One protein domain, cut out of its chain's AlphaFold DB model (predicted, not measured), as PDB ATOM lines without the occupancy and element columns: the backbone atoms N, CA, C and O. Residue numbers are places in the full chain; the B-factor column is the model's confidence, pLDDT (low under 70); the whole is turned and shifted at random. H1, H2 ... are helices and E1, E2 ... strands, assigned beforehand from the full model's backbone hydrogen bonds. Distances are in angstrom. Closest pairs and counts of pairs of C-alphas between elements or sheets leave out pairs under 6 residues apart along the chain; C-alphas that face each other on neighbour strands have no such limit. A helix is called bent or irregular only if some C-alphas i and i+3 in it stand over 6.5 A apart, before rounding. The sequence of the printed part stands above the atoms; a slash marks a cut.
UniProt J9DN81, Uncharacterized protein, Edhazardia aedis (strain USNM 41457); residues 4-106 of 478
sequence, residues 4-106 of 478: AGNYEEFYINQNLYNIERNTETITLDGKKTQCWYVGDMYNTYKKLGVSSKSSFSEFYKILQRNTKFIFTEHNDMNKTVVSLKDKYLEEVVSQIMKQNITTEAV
ATOM      1  N   ALA A   4     130.146 134.987 128.133       49.09
ATOM      2  CA  ALA A   4     129.663 133.874 127.320       49.09
ATOM      3  C   ALA A   4     130.775 132.882 126.924       49.09
ATOM      4  O   ALA A   4     130.547 131.676 126.984       49.09
ATOM      5  N   GLY A   5     131.986 133.365 126.608       51.50
ATOM      6  CA  GLY A   5     133.099 132.498 126.192       51.50
ATOM      7  C   GLY A   5     133.608 131.587 127.316       51.50
ATOM      8  O   GLY A   5     133.914 130.424 127.083       51.50
ATOM      9  N   ASN A   6     133.606 132.080 128.560       63.03
ATOM     10  CA  ASN A   6     134.020 131.289 129.727       63.03
ATOM     11  C   ASN A   6     133.003 130.199 130.099       63.03
ATOM     12  O   ASN A   6     133.369 129.187 130.694       63.03
ATOM     13  N   TYR A   7     131.725 130.398 129.766       67.38
ATOM     14  CA  TYR A   7     130.681 129.419 130.051       67.38
ATOM     15  C   TYR A   7     130.753 128.237 129.080       67.38
ATOM     16  O   TYR A   7     130.760 127.095 129.523       67.38
ATOM     17  N   GLU A   8     130.881 128.475 127.774       72.38
ATOM     18  CA  GLU A   8     131.006 127.376 126.802       72.38
ATOM     19  C   GLU A   8     132.297 126.574 126.992       72.38
ATOM     20  O   GLU A   8     132.268 125.343 126.946       72.38
ATOM     21  N   GLU A   9     133.402 127.252 127.311       78.44
ATOM     22  CA  GLU A   9     134.670 126.601 127.641       78.44
ATOM     23  C   GLU A   9     134.533 125.683 128.866       78.44
ATOM     24  O   GLU A   9     134.965 124.528 128.832       78.44
ATOM     25  N   PHE A  10     133.850 126.132 129.922       76.44
ATOM     26  CA  PHE A  10     133.551 125.292 131.083       76.44
ATOM     27  C   PHE A  10     132.673 124.080 130.718       76.44
ATOM     28  O   PHE A  10     132.939 122.968 131.173       76.44
ATOM     29  N   TYR A  11     131.653 124.263 129.877       74.56
ATOM     30  CA  TYR A  11     130.709 123.200 129.515       74.56
ATOM     31  C   TYR A  11     131.307 122.121 128.622       74.56
ATOM     32  O   TYR A  11     131.073 120.934 128.878       74.56
ATOM     33  N   ILE A  12     132.076 122.514 127.605       78.50
ATOM     34  CA  ILE A  12     132.812 121.564 126.769       78.50
ATOM     35  C   ILE A  12     133.762 120.780 127.667       78.50
ATOM     36  O   ILE A  12     133.674 119.556 127.691       78.50
ATOM     37  N   ASN A  13     134.546 121.456 128.515       80.75
ATOM     38  CA  ASN A  13     135.498 120.802 129.412       80.75
ATOM     39  C   ASN A  13     134.854 119.811 130.403       80.75
ATOM     40  O   ASN A  13     135.428 118.753 130.656       80.75
ATOM     41  N   GLN A  14     133.659 120.103 130.932       80.56
ATOM     42  CA  GLN A  14     132.914 119.184 131.812       80.56
ATOM     43  C   GLN A  14     132.354 117.960 131.075       80.56
ATOM     44  O   GLN A  14     132.177 116.904 131.679       80.56
ATOM     45  N   ASN A  15     132.077 118.083 129.774       80.88
ATOM     46  CA  ASN A  15     131.492 117.012 128.967       80.88
ATOM     47  C   ASN A  15     132.501 116.292 128.070       80.88
ATOM     48  O   ASN A  15     132.111 115.339 127.399       80.88
ATOM     49  N   LEU A  16     133.777 116.686 128.082       84.38
ATOM     50  CA  LEU A  16     134.836 116.082 127.270       84.38
ATOM     51  C   LEU A  16     134.876 114.563 127.370       84.38
ATOM     52  O   LEU A  16     134.827 113.894 126.348       84.38
ATOM     53  N   TYR A  17     134.818 114.023 128.586       84.00
ATOM     54  CA  TYR A  17     134.790 112.576 128.801       84.00
ATOM     55  C   TYR A  17     133.617 111.890 128.075       84.00
ATOM     56  O   TYR A  17     133.763 110.806 127.512       84.00
ATOM     57  N   ASN A  18     132.442 112.526 128.059       82.69
ATOM     58  CA  ASN A  18     131.274 112.003 127.352       82.69
ATOM     59  C   ASN A  18     131.406 112.171 125.835       82.69
ATOM     60  O   ASN A  18     130.929 111.311 125.098       82.69
ATOM     61  N   ILE A  19     132.035 113.250 125.364       87.75
ATOM     62  CA  ILE A  19     132.308 113.458 123.939       87.75
ATOM     63  C   ILE A  19     133.296 112.391 123.461       87.75
ATOM     64  O   ILE A  19     132.966 111.655 122.541       87.75
ATOM     65  N   GLU A  20     134.439 112.226 124.127       86.94
ATOM     66  CA  GLU A  20     135.459 111.207 123.828       86.94
ATOM     67  C   GLU A  20     134.856 109.799 123.780       86.94
ATOM     68  O   GLU A  20     135.005 109.085 122.792       86.94
ATOM     69  N   ARG A  21     134.103 109.415 124.820       85.06
ATOM     70  CA  ARG A  21     133.529 108.068 124.936       85.06
ATOM     71  C   ARG A  21     132.497 107.744 123.855       85.06
ATOM     72  O   ARG A  21     132.327 106.574 123.522       85.06
ATOM     73  N   ASN A  22     131.767 108.747 123.371       84.25
ATOM     74  CA  ASN A  22     130.720 108.563 122.364       84.25
ATOM     75  C   ASN A  22     131.179 108.928 120.946       84.25
ATOM     76  O   ASN A  22     130.406 108.742 120.008       84.25
ATOM     77  N   THR A  23     132.399 109.445 120.785       89.75
ATOM     78  CA  THR A  23     132.982 109.702 119.468       89.75
ATOM     79  C   THR A  23     133.682 108.439 118.998       89.75
ATOM     80  O   THR A  23     134.458 107.827 119.734       89.75
ATOM     81  N   GLU A  24     133.409 108.048 117.760       86.38
ATOM     82  CA  GLU A  24     134.090 106.925 117.137       86.38
ATOM     83  C   GLU A  24     135.588 107.224 116.995       86.38
ATOM     84  O   GLU A  24     135.991 108.267 116.483       86.38
ATOM     85  N   THR A  25     136.416 106.319 117.511       88.56
ATOM     86  CA  THR A  25     137.872 106.402 117.393       88.56
ATOM     87  C   THR A  25     138.305 106.061 115.976       88.56
ATOM     88  O   THR A  25     137.759 105.139 115.367       88.56
ATOM     89  N   ILE A  26     139.355 106.717 115.494       87.06
ATOM     90  CA  ILE A  26     139.954 106.421 114.192       87.06
ATOM     91  C   ILE A  26     140.441 104.969 114.191       87.06
ATOM     92  O   ILE A  26     141.101 104.522 115.133       87.06
ATOM     93  N   THR A  27     140.101 104.230 113.139       82.56
ATOM     94  CA  THR A  27     140.578 102.860 112.931       82.56
ATOM     95  C   THR A  27     141.741 102.897 111.953       82.56
ATOM     96  O   THR A  27     141.598 103.426 110.855       82.56
ATOM     97  N   LEU A  28     142.881 102.349 112.362       82.31
ATOM     98  CA  LEU A  28     144.090 102.240 111.555       82.31
ATOM     99  C   LEU A  28     144.408 100.755 111.393       82.31
ATOM    100  O   LEU A  28     144.526 100.046 112.393       82.31
ATOM    101  N   ASP A  29     144.466 100.278 110.150       80.69
ATOM    102  CA  ASP A  29     144.750  98.876 109.805       80.69
ATOM    103  C   ASP A  29     143.873  97.873 110.585       80.69
ATOM    104  O   ASP A  29     144.337  96.889 111.159       80.69
ATOM    105  N   GLY A  30     142.572  98.176 110.676       73.19
ATOM    106  CA  GLY A  30     141.578  97.356 111.382       73.19
ATOM    107  C   GLY A  30     141.604  97.469 112.912       73.19
ATOM    108  O   GLY A  30     140.734  96.909 113.580       73.19
ATOM    109  N   LYS A  31     142.543  98.226 113.495       77.19
ATOM    110  CA  LYS A  31     142.660  98.426 114.946       77.19
ATOM    111  C   LYS A  31     142.143  99.798 115.365       77.19
ATOM    112  O   LYS A  31     142.506 100.827 114.797       77.19
ATOM    113  N   LYS A  32     141.304  99.824 116.405       82.31
ATOM    114  CA  LYS A  32     140.827 101.077 117.007       82.31
ATOM    115  C   LYS A  32     141.973 101.779 117.725       82.31
ATOM    116  O   LYS A  32     142.593 101.207 118.621       82.31
ATOM    117  N   THR A  33     142.231 103.020 117.341       87.06
ATOM    118  CA  THR A  33     143.221 103.879 117.997       87.06
ATOM    119  C   THR A  33     142.593 104.630 119.177       87.06
ATOM    120  O   THR A  33     141.399 104.509 119.444       87.06
ATOM    121  N   GLN A  34     143.391 105.410 119.906       87.06
ATOM    122  CA  GLN A  34     142.907 106.376 120.906       87.06
ATOM    123  C   GLN A  34     142.925 107.804 120.338       87.06
ATOM    124  O   GLN A  34     143.229 108.769 121.039       87.06
ATOM    125  N   CYS A  35     142.664 107.920 119.036       90.12
ATOM    126  CA  CYS A  35     142.645 109.175 118.301       90.12
ATOM    127  C   CYS A  35     141.249 109.418 117.721       90.12
ATOM    128  O   CYS A  35     140.534 108.475 117.380       90.12
ATOM    129  N   TRP A  36     140.885 110.686 117.567       93.88
ATOM    130  CA  TRP A  36     139.606 111.116 117.006       93.88
ATOM    131  C   TRP A  36     139.817 112.214 115.970       93.88
ATOM    132  O   TRP A  36     140.791 112.966 116.038       93.88
ATOM    133  N   TYR A  37     138.871 112.347 115.044       92.75
ATOM    134  CA  TYR A  37     138.761 113.551 114.231       92.75
ATOM    135  C   TYR A  37     137.987 114.622 114.993       92.75
ATOM    136  O   TYR A  37     136.933 114.362 115.583       92.75
ATOM    137  N   VAL A  38     138.485 115.856 114.950       91.06
ATOM    138  CA  VAL A  38     137.828 117.006 115.590       91.06
ATOM    139  C   VAL A  38     136.403 117.198 115.054       91.06
ATOM    140  O   VAL A  38     135.498 117.516 115.832       91.06
ATOM    141  N   GLY A  39     136.175 116.971 113.755       89.69
ATOM    142  CA  GLY A  39     134.843 117.031 113.148       89.69
ATOM    143  C   GLY A  39     133.857 116.047 113.786       89.69
ATOM    144  O   GLY A  39     132.726 116.418 114.110       89.69
ATOM    145  N   ASP A  40     134.300 114.822 114.060       90.56
ATOM    146  CA  ASP A  40     133.465 113.785 114.672       90.56
ATOM    147  C   ASP A  40     133.212 114.048 116.154       90.56
ATOM    148  O   ASP A  40     132.087 113.864 116.633       90.56
ATOM    149  N   MET A  41     134.211 114.574 116.871       90.94
ATOM    150  CA  MET A  41     134.018 115.038 118.247       90.94
ATOM    151  C   MET A  41     133.001 116.175 118.314       90.94
ATOM    152  O   MET A  41     132.147 116.189 119.200       90.94
ATOM    153  N   TYR A  42     133.027 117.101 117.353       90.50
ATOM    154  CA  TYR A  42     132.047 118.184 117.281       90.50
ATOM    155  C   TYR A  42     130.642 117.685 116.924       90.50
ATOM    156  O   TYR A  42     129.655 118.114 117.528       90.50
ATOM    157  N   ASN A  43     130.527 116.746 115.986       87.94
ATOM    158  CA  ASN A  43     129.248 116.123 115.648       87.94
ATOM    159  C   ASN A  43     128.664 115.372 116.849       87.94
ATOM    160  O   ASN A  43     127.466 115.467 117.118       87.94
ATOM    161  N   THR A  44     129.508 114.675 117.608       88.38
ATOM    162  CA  THR A  44     129.119 114.002 118.852       88.38
ATOM    163  C   THR A  44     128.708 115.014 119.916       88.38
ATOM    164  O   THR A  44     127.644 114.868 120.514       88.38
ATOM    165  N   TYR A  45     129.468 116.095 120.092       86.31
ATOM    166  CA  TYR A  45     129.109 117.210 120.969       86.31
ATOM    167  C   TYR A  45     127.727 117.795 120.630       86.31
ATOM    168  O   TYR A  45     126.899 117.970 121.528       86.31
ATOM    169  N   LYS A  46     127.426 118.005 119.340       85.44
ATOM    170  CA  LYS A  46     126.090 118.434 118.894       85.44
ATOM    171  C   LYS A  46     125.008 117.398 119.189       85.44
ATOM    172  O   LYS A  46     123.940 117.765 119.672       85.44
ATOM    173  N   LYS A  47     125.273 116.115 118.918       82.56
ATOM    174  CA  LYS A  47     124.326 115.009 119.159       82.56
ATOM    175  C   LYS A  47     124.007 114.822 120.641       82.56
ATOM    176  O   LYS A  47     122.875 114.486 120.974       82.56
ATOM    177  N   LEU A  48     124.971 115.075 121.525       78.00
ATOM    178  CA  LEU A  48     124.777 115.019 122.976       78.00
ATOM    179  C   LEU A  48     123.899 116.169 123.508       78.00
ATOM    180  O   LEU A  48     123.571 116.178 124.692       78.00
ATOM    181  N   GLY A  49     123.490 117.123 122.659       65.75
ATOM    182  CA  GLY A  49     122.541 118.184 123.015       65.75
ATOM    183  C   GLY A  49     123.087 119.197 124.025       65.75
ATOM    184  O   GLY A  49     122.307 119.880 124.683       65.75
ATOM    185  N   VAL A  50     124.416 119.283 124.167       57.00
ATOM    186  CA  VAL A  50     125.091 119.985 125.276       57.00
ATOM    187  C   VAL A  50     125.109 121.514 125.095       57.00
ATOM    188  O   VAL A  50     125.157 122.243 126.081       57.00
ATOM    189  N   SER A  51     124.996 122.025 123.866       55.03
ATOM    190  CA  SER A  51     124.712 123.437 123.552       55.03
ATOM    191  C   SER A  51     124.413 123.572 122.057       55.03
ATOM    192  O   SER A  51     125.134 123.023 121.226       55.03
ATOM    193  N   SER A  52     123.365 124.309 121.683       54.16
ATOM    194  CA  SER A  52     122.997 124.542 120.279       54.16
ATOM    195  C   SER A  52     123.664 125.779 119.657       54.16
ATOM    196  O   SER A  52     123.247 126.193 118.575       54.16
ATOM    197  N   LYS A  53     124.624 126.424 120.342       63.91
ATOM    198  CA  LYS A  53     125.126 127.758 119.954       63.91
ATOM    199  C   LYS A  53     126.599 127.825 119.544       63.91
ATOM    200  O   LYS A  53     126.913 128.668 118.709       63.91
ATOM    201  N   SER A  54     127.464 126.940 120.045       71.44
ATOM    202  CA  SER A  54     128.893 126.975 119.705       71.44
ATOM    203  C   SER A  54     129.114 126.631 118.234       71.44
ATOM    204  O   SER A  54     128.667 125.585 117.750       71.44
ATOM    205  N   SER A  55     129.831 127.497 117.522       85.94
ATOM    206  CA  SER A  55     130.294 127.188 116.168       85.94
ATOM    207  C   SER A  55     131.402 126.125 116.193       85.94
ATOM    208  O   SER A  55     132.050 125.907 117.217       85.94
ATOM    209  N   PHE A  56     131.677 125.491 115.049       86.94
ATOM    210  CA  PHE A  56     132.763 124.510 114.939       86.94
ATOM    211  C   PHE A  56     134.126 125.126 115.286       86.94
ATOM    212  O   PHE A  56     134.921 124.533 116.009       86.94
ATOM    213  N   SER A  57     134.359 126.364 114.836       86.94
ATOM    214  CA  SER A  57     135.585 127.115 115.130       86.94
ATOM    215  C   SER A  57     135.741 127.415 116.625       86.94
ATOM    216  O   SER A  57     136.848 127.365 117.157       86.94
ATOM    217  N   GLU A  58     134.641 127.708 117.318       86.00
ATOM    218  CA  GLU A  58     134.641 127.974 118.759       86.00
ATOM    219  C   GLU A  58     134.901 126.699 119.564       86.00
ATOM    220  O   GLU A  58     135.765 126.696 120.440       86.00
ATOM    221  N   PHE A  59     134.260 125.591 119.185       88.19
ATOM    222  CA  PHE A  59     134.536 124.270 119.748       88.19
ATOM    223  C   PHE A  59     136.006 123.864 119.565       88.19
ATOM    224  O   PHE A  59     136.650 123.452 120.527       88.19
ATOM    225  N   TYR A  60     136.566 124.053 118.365       89.69
ATOM    226  CA  TYR A  60     137.974 123.767 118.087       89.69
ATOM    227  C   TYR A  60     138.926 124.593 118.957       89.69
ATOM    228  O   TYR A  60     139.836 124.042 119.571       89.69
ATOM    229  N   LYS A  61     138.697 125.907 119.073       88.56
ATOM    230  CA  LYS A  61     139.529 126.788 119.912       88.56
ATOM    231  C   LYS A  61     139.483 126.397 121.385       88.56
ATOM    232  O   LYS A  61     140.497 126.488 122.071       88.56
ATOM    233  N   ILE A  62     138.319 125.979 121.874       86.88
ATOM    234  CA  ILE A  62     138.148 125.513 123.253       86.88
ATOM    235  C   ILE A  62     138.884 124.186 123.464       86.88
ATOM    236  O   ILE A  62     139.603 124.037 124.450       86.88
ATOM    237  N   LEU A  63     138.770 123.256 122.515       87.69
ATOM    238  CA  LEU A  63     139.520 122.002 122.520       87.69
ATOM    239  C   LEU A  63     141.039 122.236 122.531       87.69
ATOM    240  O   LEU A  63     141.728 121.638 123.354       87.69
ATOM    241  N   GLN A  64     141.551 123.149 121.700       88.75
ATOM    242  CA  GLN A  64     142.979 123.498 121.650       88.75
ATOM    243  C   GLN A  64     143.518 124.074 122.967       88.75
ATOM    244  O   GLN A  64     144.690 123.891 123.287       88.75
ATOM    245  N   ARG A  65     142.682 124.770 123.749       86.88
ATOM    246  CA  ARG A  65     143.071 125.298 125.070       86.88
ATOM    247  C   ARG A  65     143.170 124.217 126.138       86.88
ATOM    248  O   ARG A  65     143.752 124.458 127.196       86.88
ATOM    249  N   ASN A  66     142.609 123.035 125.894       84.38
ATOM    250  CA  ASN A  66     142.638 121.958 126.863       84.38
ATOM    251  C   ASN A  66     143.976 121.206 126.814       84.38
ATOM    252  O   ASN A  66     144.298 120.510 125.855       84.38
ATOM    253  N   THR A  67     144.732 121.289 127.908       83.56
ATOM    254  CA  THR A  67     146.083 120.716 128.033       83.56
ATOM    255  C   THR A  67     146.133 119.187 128.049       83.56
ATOM    256  O   THR A  67     147.226 118.615 128.002       83.56
ATOM    257  N   LYS A  68     144.978 118.512 128.126       84.50
ATOM    258  CA  LYS A  68     144.883 117.048 128.062       84.50
ATOM    259  C   LYS A  68     145.019 116.503 126.649       84.50
ATOM    260  O   LYS A  68     145.278 115.312 126.518       84.50
ATOM    261  N   PHE A  69     144.857 117.332 125.622       88.25
ATOM    262  CA  PHE A  69     144.900 116.887 124.238       88.25
ATOM    263  C   PHE A  69     146.166 117.334 123.518       88.25
ATOM    264  O   PHE A  69     146.719 118.402 123.783       88.25
ATOM    265  N   ILE A  70     146.594 116.505 122.574       89.62
ATOM    266  CA  ILE A  70     147.556 116.855 121.535       89.62
ATOM    267  C   ILE A  70     146.796 116.894 120.212       89.62
ATOM    268  O   ILE A  70     146.032 115.976 119.906       89.62
ATOM    269  N   PHE A  71     147.007 117.969 119.453       91.06
ATOM    270  CA  PHE A  71     146.419 118.183 118.136       91.06
ATOM    271  C   PHE A  71     147.495 118.038 117.071       91.06
ATOM    272  O   PHE A  71     148.582 118.604 117.200       91.06
ATOM    273  N   THR A  72     147.159 117.336 115.999       90.12
ATOM    274  CA  THR A  72     147.970 117.287 114.785       90.12
ATOM    275  C   THR A  72     147.143 117.883 113.659       90.12
ATOM    276  O   THR A  72     146.172 117.281 113.194       90.12
ATOM    277  N   GLU A  73     147.482 119.120 113.297       87.88
ATOM    278  CA  GLU A  73     146.682 119.937 112.387       87.88
ATOM    279  C   GLU A  73     146.688 119.380 110.960       87.88
ATOM    280  O   GLU A  73     147.722 118.968 110.432       87.88
ATOM    281  N   HIS A  74     145.511 119.388 110.337       86.25
ATOM    282  CA  HIS A  74     145.315 119.124 108.915       86.25
ATOM    283  C   HIS A  74     144.824 120.406 108.226       86.25
ATOM    284  O   HIS A  74     144.226 121.269 108.869       86.25
ATOM    285  N   ASN A  75     145.002 120.511 106.905       80.50
ATOM    286  CA  ASN A  75     144.497 121.650 106.120       80.50
ATOM    287  C   ASN A  75     142.966 121.810 106.224       80.50
ATOM    288  O   ASN A  75     142.439 122.916 106.145       80.50
ATOM    289  N   ASP A  76     142.259 120.695 106.419       82.19
ATOM    290  CA  ASP A  76     140.837 120.660 106.763       82.19
ATOM    291  C   ASP A  76     140.688 120.465 108.273       82.19
ATOM    292  O   ASP A  76     140.994 119.391 108.794       82.19
ATOM    293  N   MET A  77     140.169 121.487 108.961       80.19
ATOM    294  CA  MET A  77     139.953 121.470 110.410       80.19
ATOM    295  C   MET A  77     139.063 120.304 110.874       80.19
ATOM    296  O   MET A  77     139.196 119.861 112.013       80.19
ATOM    297  N   ASN A  78     138.173 119.779 110.021       83.62
ATOM    298  CA  ASN A  78     137.366 118.600 110.363       83.62
ATOM    299  C   ASN A  78     138.215 117.335 110.493       83.62
ATOM    300  O   ASN A  78     137.870 116.457 111.282       83.62
ATOM    301  N   LYS A  79     139.319 117.262 109.741       85.56
ATOM    302  CA  LYS A  79     140.245 116.125 109.690       85.56
ATOM    303  C   LYS A  79     141.451 116.284 110.609       85.56
ATOM    304  O   LYS A  79     142.284 115.383 110.658       85.56
ATOM    305  N   THR A  80     141.552 117.398 111.335       90.56
ATOM    306  CA  THR A  80     142.537 117.540 112.407       90.56
ATOM    307  C   THR A  80     142.369 116.388 113.391       90.56
ATOM    308  O   THR A  80     141.254 116.102 113.846       90.56
ATOM    309  N   VAL A  81     143.479 115.720 113.694       90.62
ATOM    310  CA  VAL A  81     143.505 114.573 114.600       90.62
ATOM    311  C   VAL A  81     143.769 115.070 116.009       90.62
ATOM    312  O   VAL A  81     144.632 115.921 116.233       90.62
ATOM    313  N   VAL A  82     143.026 114.525 116.966       93.44
ATOM    314  CA  VAL A  82     143.194 114.802 118.388       93.44
ATOM    315  C   VAL A  82     143.368 113.499 119.163       93.44
ATOM    316  O   VAL A  82     142.700 112.503 118.891       93.44
ATOM    317  N   SER A  83     144.289 113.502 120.123       91.69
ATOM    318  CA  SER A  83     144.578 112.376 121.017       91.69
ATOM    319  C   SER A  83     144.780 112.875 122.438       91.69
ATOM    320  O   SER A  83     145.242 113.998 122.650       91.69
ATOM    321  N   LEU A  84     144.498 112.024 123.422       87.44
ATOM    322  CA  LEU A  84     144.896 112.285 124.801       87.44
ATOM    323  C   LEU A  84     146.425 112.301 124.917       87.44
ATOM    324  O   LEU A  84     147.116 111.478 124.312       87.44
ATOM    325  N   LYS A  85     146.951 113.242 125.700       87.38
ATOM    326  CA  LYS A  85     148.386 113.493 125.865       87.38
ATOM    327  C   LYS A  85     149.136 112.290 126.441       87.38
ATOM    328  O   LYS A  85     150.265 112.037 126.047       87.38
ATOM    329  N   ASP A  86     148.510 111.542 127.344       84.88
ATOM    330  CA  ASP A  86     149.061 110.329 127.967       84.88
ATOM    331  C   ASP A  86     148.929 109.071 127.091       84.88
ATOM    332  O   ASP A  86     149.455 108.015 127.445       84.88
ATOM    333  N   LYS A  87     148.227 109.173 125.955       83.06
ATOM    334  CA  LYS A  87     148.009 108.092 124.980       83.06
ATOM    335  C   LYS A  87     148.527 108.429 123.581       83.06
ATOM    336  O   LYS A  87     148.314 107.651 122.655       83.06
ATOM    337  N   TYR A  88     149.187 109.575 123.424       87.75
ATOM    338  CA  TYR A  88     149.695 110.037 122.141       87.75
ATOM    339  C   TYR A  88     150.870 109.177 121.682       87.75
ATOM    340  O   TYR A  88     151.877 109.058 122.379       87.75
ATOM    341  N   LEU A  89     150.736 108.609 120.486       87.38
ATOM    342  CA  LEU A  89     151.781 107.860 119.802       87.38
ATOM    343  C   LEU A  89     152.047 108.544 118.461       87.38
ATOM    344  O   LEU A  89     151.214 108.493 117.555       87.38
ATOM    345  N   GLU A  90     153.203 109.197 118.345       85.06
ATOM    346  CA  GLU A  90     153.573 110.001 117.173       85.06
ATOM    347  C   GLU A  90     153.547 109.186 115.871       85.06
ATOM    348  O   GLU A  90     153.090 109.678 114.839       85.06
ATOM    349  N   GLU A  91     153.964 107.921 115.930       86.19
ATOM    350  CA  GLU A  91     153.953 106.996 114.793       86.19
ATOM    351  C   GLU A  91     152.530 106.717 114.288       86.19
ATOM    352  O   GLU A  91     152.270 106.820 113.089       86.19
ATOM    353  N   VAL A  92     151.592 106.447 115.204       85.81
ATOM    354  CA  VAL A  92     150.177 106.174 114.889       85.81
ATOM    355  C   VAL A  92     149.529 107.404 114.264       85.81
ATOM    356  O   VAL A  92     148.885 107.318 113.220       85.81
ATOM    357  N   VAL A  93     149.736 108.578 114.863       87.81
ATOM    358  CA  VAL A  93     149.156 109.827 114.355       87.81
ATOM    359  C   VAL A  93     149.763 110.206 113.002       87.81
ATOM    360  O   VAL A  93     149.035 110.598 112.089       87.81
ATOM    361  N   SER A  94     151.068 110.000 112.813       84.88
ATOM    362  CA  SER A  94     151.735 110.213 111.524       84.88
ATOM    363  C   SER A  94     151.199 109.288 110.429       84.88
ATOM    364  O   SER A  94     151.047 109.718 109.285       84.88
ATOM    365  N   GLN A  95     150.887 108.030 110.756       84.94
ATOM    366  CA  GLN A  95     150.273 107.082 109.821       84.94
ATOM    367  C   GLN A  95     148.844 107.496 109.446       84.94
ATOM    368  O   GLN A  95     148.527 107.529 108.257       84.94
ATOM    369  N   ILE A  96     148.024 107.918 110.417       85.94
ATOM    370  CA  ILE A  96     146.670 108.453 110.170       85.94
ATOM    371  C   ILE A  96     146.728 109.665 109.226       85.94
ATOM    372  O   ILE A  96     145.978 109.747 108.251       85.94
ATOM    373  N   MET A  97     147.648 110.600 109.483       83.19
ATOM    374  CA  MET A  97     147.803 111.805 108.661       83.19
ATOM    375  C   MET A  97     148.276 111.471 107.240       83.19
ATOM    376  O   MET A  97     147.768 112.041 106.274       83.19
ATOM    377  N   LYS A  98     149.184 110.498 107.083       80.00
ATOM    378  CA  LYS A  98     149.621 110.009 105.766       80.00
ATOM    379  C   LYS A  98     148.490 109.311 105.007       80.00
ATOM    380  O   LYS A  98     148.305 109.605 103.827       80.00
ATOM    381  N   GLN A  99     147.699 108.446 105.647       72.44
ATOM    382  CA  GLN A  99     146.555 107.784 104.999       72.44
ATOM    383  C   GLN A  99     145.522 108.801 104.496       72.44
ATOM    384  O   GLN A  99     145.059 108.684 103.364       72.44
ATOM    385  N   ASN A 100     145.231 109.855 105.262       62.56
ATOM    386  CA  ASN A 100     144.317 110.920 104.835       62.56
ATOM    387  C   ASN A 100     144.795 111.664 103.578       62.56
ATOM    388  O   ASN A 100     144.008 111.863 102.651       62.56
ATOM    389  N   ILE A 101     146.089 111.992 103.503       55.72
ATOM    390  CA  ILE A 101     146.703 112.619 102.320       55.72
ATOM    391  C   ILE A 101     146.674 111.654 101.122       55.72
ATOM    392  O   ILE A 101     146.380 112.053  99.995       55.72
ATOM    393  N   THR A 102     146.913 110.361 101.362       48.31
ATOM    394  CA  THR A 102     146.896 109.333 100.308       48.31
ATOM    395  C   THR A 102     145.475 109.094  99.782       48.31
ATOM    396  O   THR A 102     145.282 108.928  98.582       48.31
ATOM    397  N   THR A 103     144.454 109.156 100.640       47.09
ATOM    398  CA  THR A 103     143.042 108.976 100.254       47.09
ATOM    399  C   THR A 103     142.515 110.168  99.445       47.09
ATOM    400  O   THR A 103     141.715 109.987  98.528       47.09
ATOM    401  N   GLU A 104     142.990 111.386  99.727       43.00
ATOM    402  CA  GLU A 104     142.740 112.561  98.876       43.00
ATOM    403  C   GLU A 104     143.472 112.463  97.528       43.00
ATOM    404  O   GLU A 104     142.891 112.805  96.499       43.00
ATOM    405  N   ALA A 105     144.689 111.909  97.503       37.88
ATOM    406  CA  ALA A 105     145.423 111.648  96.262       37.88
ATOM    407  C   ALA A 105     144.782 110.536  95.401       37.88
ATOM    408  O   ALA A 105     144.826 110.607  94.172       37.88
ATOM    409  N   VAL A 106     144.144 109.533  96.019       36.78
ATOM    410  CA  VAL A 106     143.449 108.430  95.324       36.78
ATOM    411  C   VAL A 106     142.042 108.835  94.863       36.78
ATOM    412  O   VAL A 106     141.630 108.447  93.773       36.78
TER     413      VAL A 106
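Overview. This is residues 4 to 106 of the 478 residues of an uncharacterized protein of Edhazardia aedis (strain USNM 41457) (UniProt J9DN81). A small three-stranded sheet stands in the middle of the length, between a cluster of three crossed helices, H1, H2 and H3, and the helix H4, whose first part, residues 90 to 97, packs over one face of the sheet. H1 is kinked, and residues 23 to 34, with no named element, lead from it to the sheet. The 103 printed residues hold four named helices and three named strands, in the order H1, E1, H2, H3, E2, E3, H4; the sheet runs E1, E3, E2, antiparallel, and the class is mostly helix. The whole is compact, with a radius of gyration of the C-alphas of 13.6 A, and only just elongated, with spans of 41 by 27 by 21 A.

Along the chain. H1, residues 4 to 22, begins at C-alpha 4 (129.663, 133.874, 127.320) and measures 25.8 A; it has a kink of 51 degrees near residue 15 and is irregular, with C-alphas 14 and 17 at 7.5 A. E1 is residues 35 to 37, 7.1 A. H2, residues 38 to 47, measures 14.1 A, and H3, residues 56 to 65, 14.5 A. E2, residues 69 to 72, measures 9.9 A, and E3, residues 81 to 84, 10.5 A. H4, residues 90 to 106, measures 24.1 A and ends at C-alpha 106 (143.449, 108.430, 95.324).

Arrangement. H1 touches H2 with residues 19 to 22 alone, about perpendicular at 84 degrees; their closest C-alphas, of Ile 19 and Tyr 45, are 5.8 A apart. H1 touches H3 with residues 9 to 12 alone, about perpendicular at 86 degrees, closest at the C-alphas of Glu 9 and Ile 62, 5.7 A. H2 and H3 touch, opposite ways at a steep tilt of 67 degrees, only just short of perpendicular; the closest C-alphas, of Tyr 42 and Phe 56, are 6.8 A apart. H2, with residues 38 to 43, and H3, with residues 63 to 64, only graze the sheet. E1 and E3 are antiparallel at 142 degrees, with N 36 and O 82 within hydrogen-bond range at 2.9 A. E2 and E3 form an antiparallel hairpin at 154 degrees, with N 70 and O 83 at 2.8 A. E1, H2, H3 and E2 make a split strand-helix-strand unit, two strands running the same way with E3 between them, and its crossover is right-handed. H4 is on one face of the sheet, which gives two layers, helix and sheet; its height over the sheet is 8.7 A. It lies over E3 and along the strands, at 16 degrees to E3 on the local plane; the closest C-alphas of E3 and H4, of Val 81 and Val 93, are 7.4 A apart. H4 is apart from H1, H2 and H3. Every O i to N i+4 pair is within hydrogen-bond range in H2, H3 and H4, and 13 of 15 are in H1.

Size, cuts and confidence. The C-alphas of Ala 4 and Val 106, 43.1 A apart, are the two farthest apart. The printed part has no cut. The link from H1 to E1, 12 residues, is long; within it residues 27 to 28 pair with 31 to 32, antiparallel. The mean pLDDT of the printed part is 80.3, and it is under 70 at residues 4 to 7, 49 to 53 and 100 to 106.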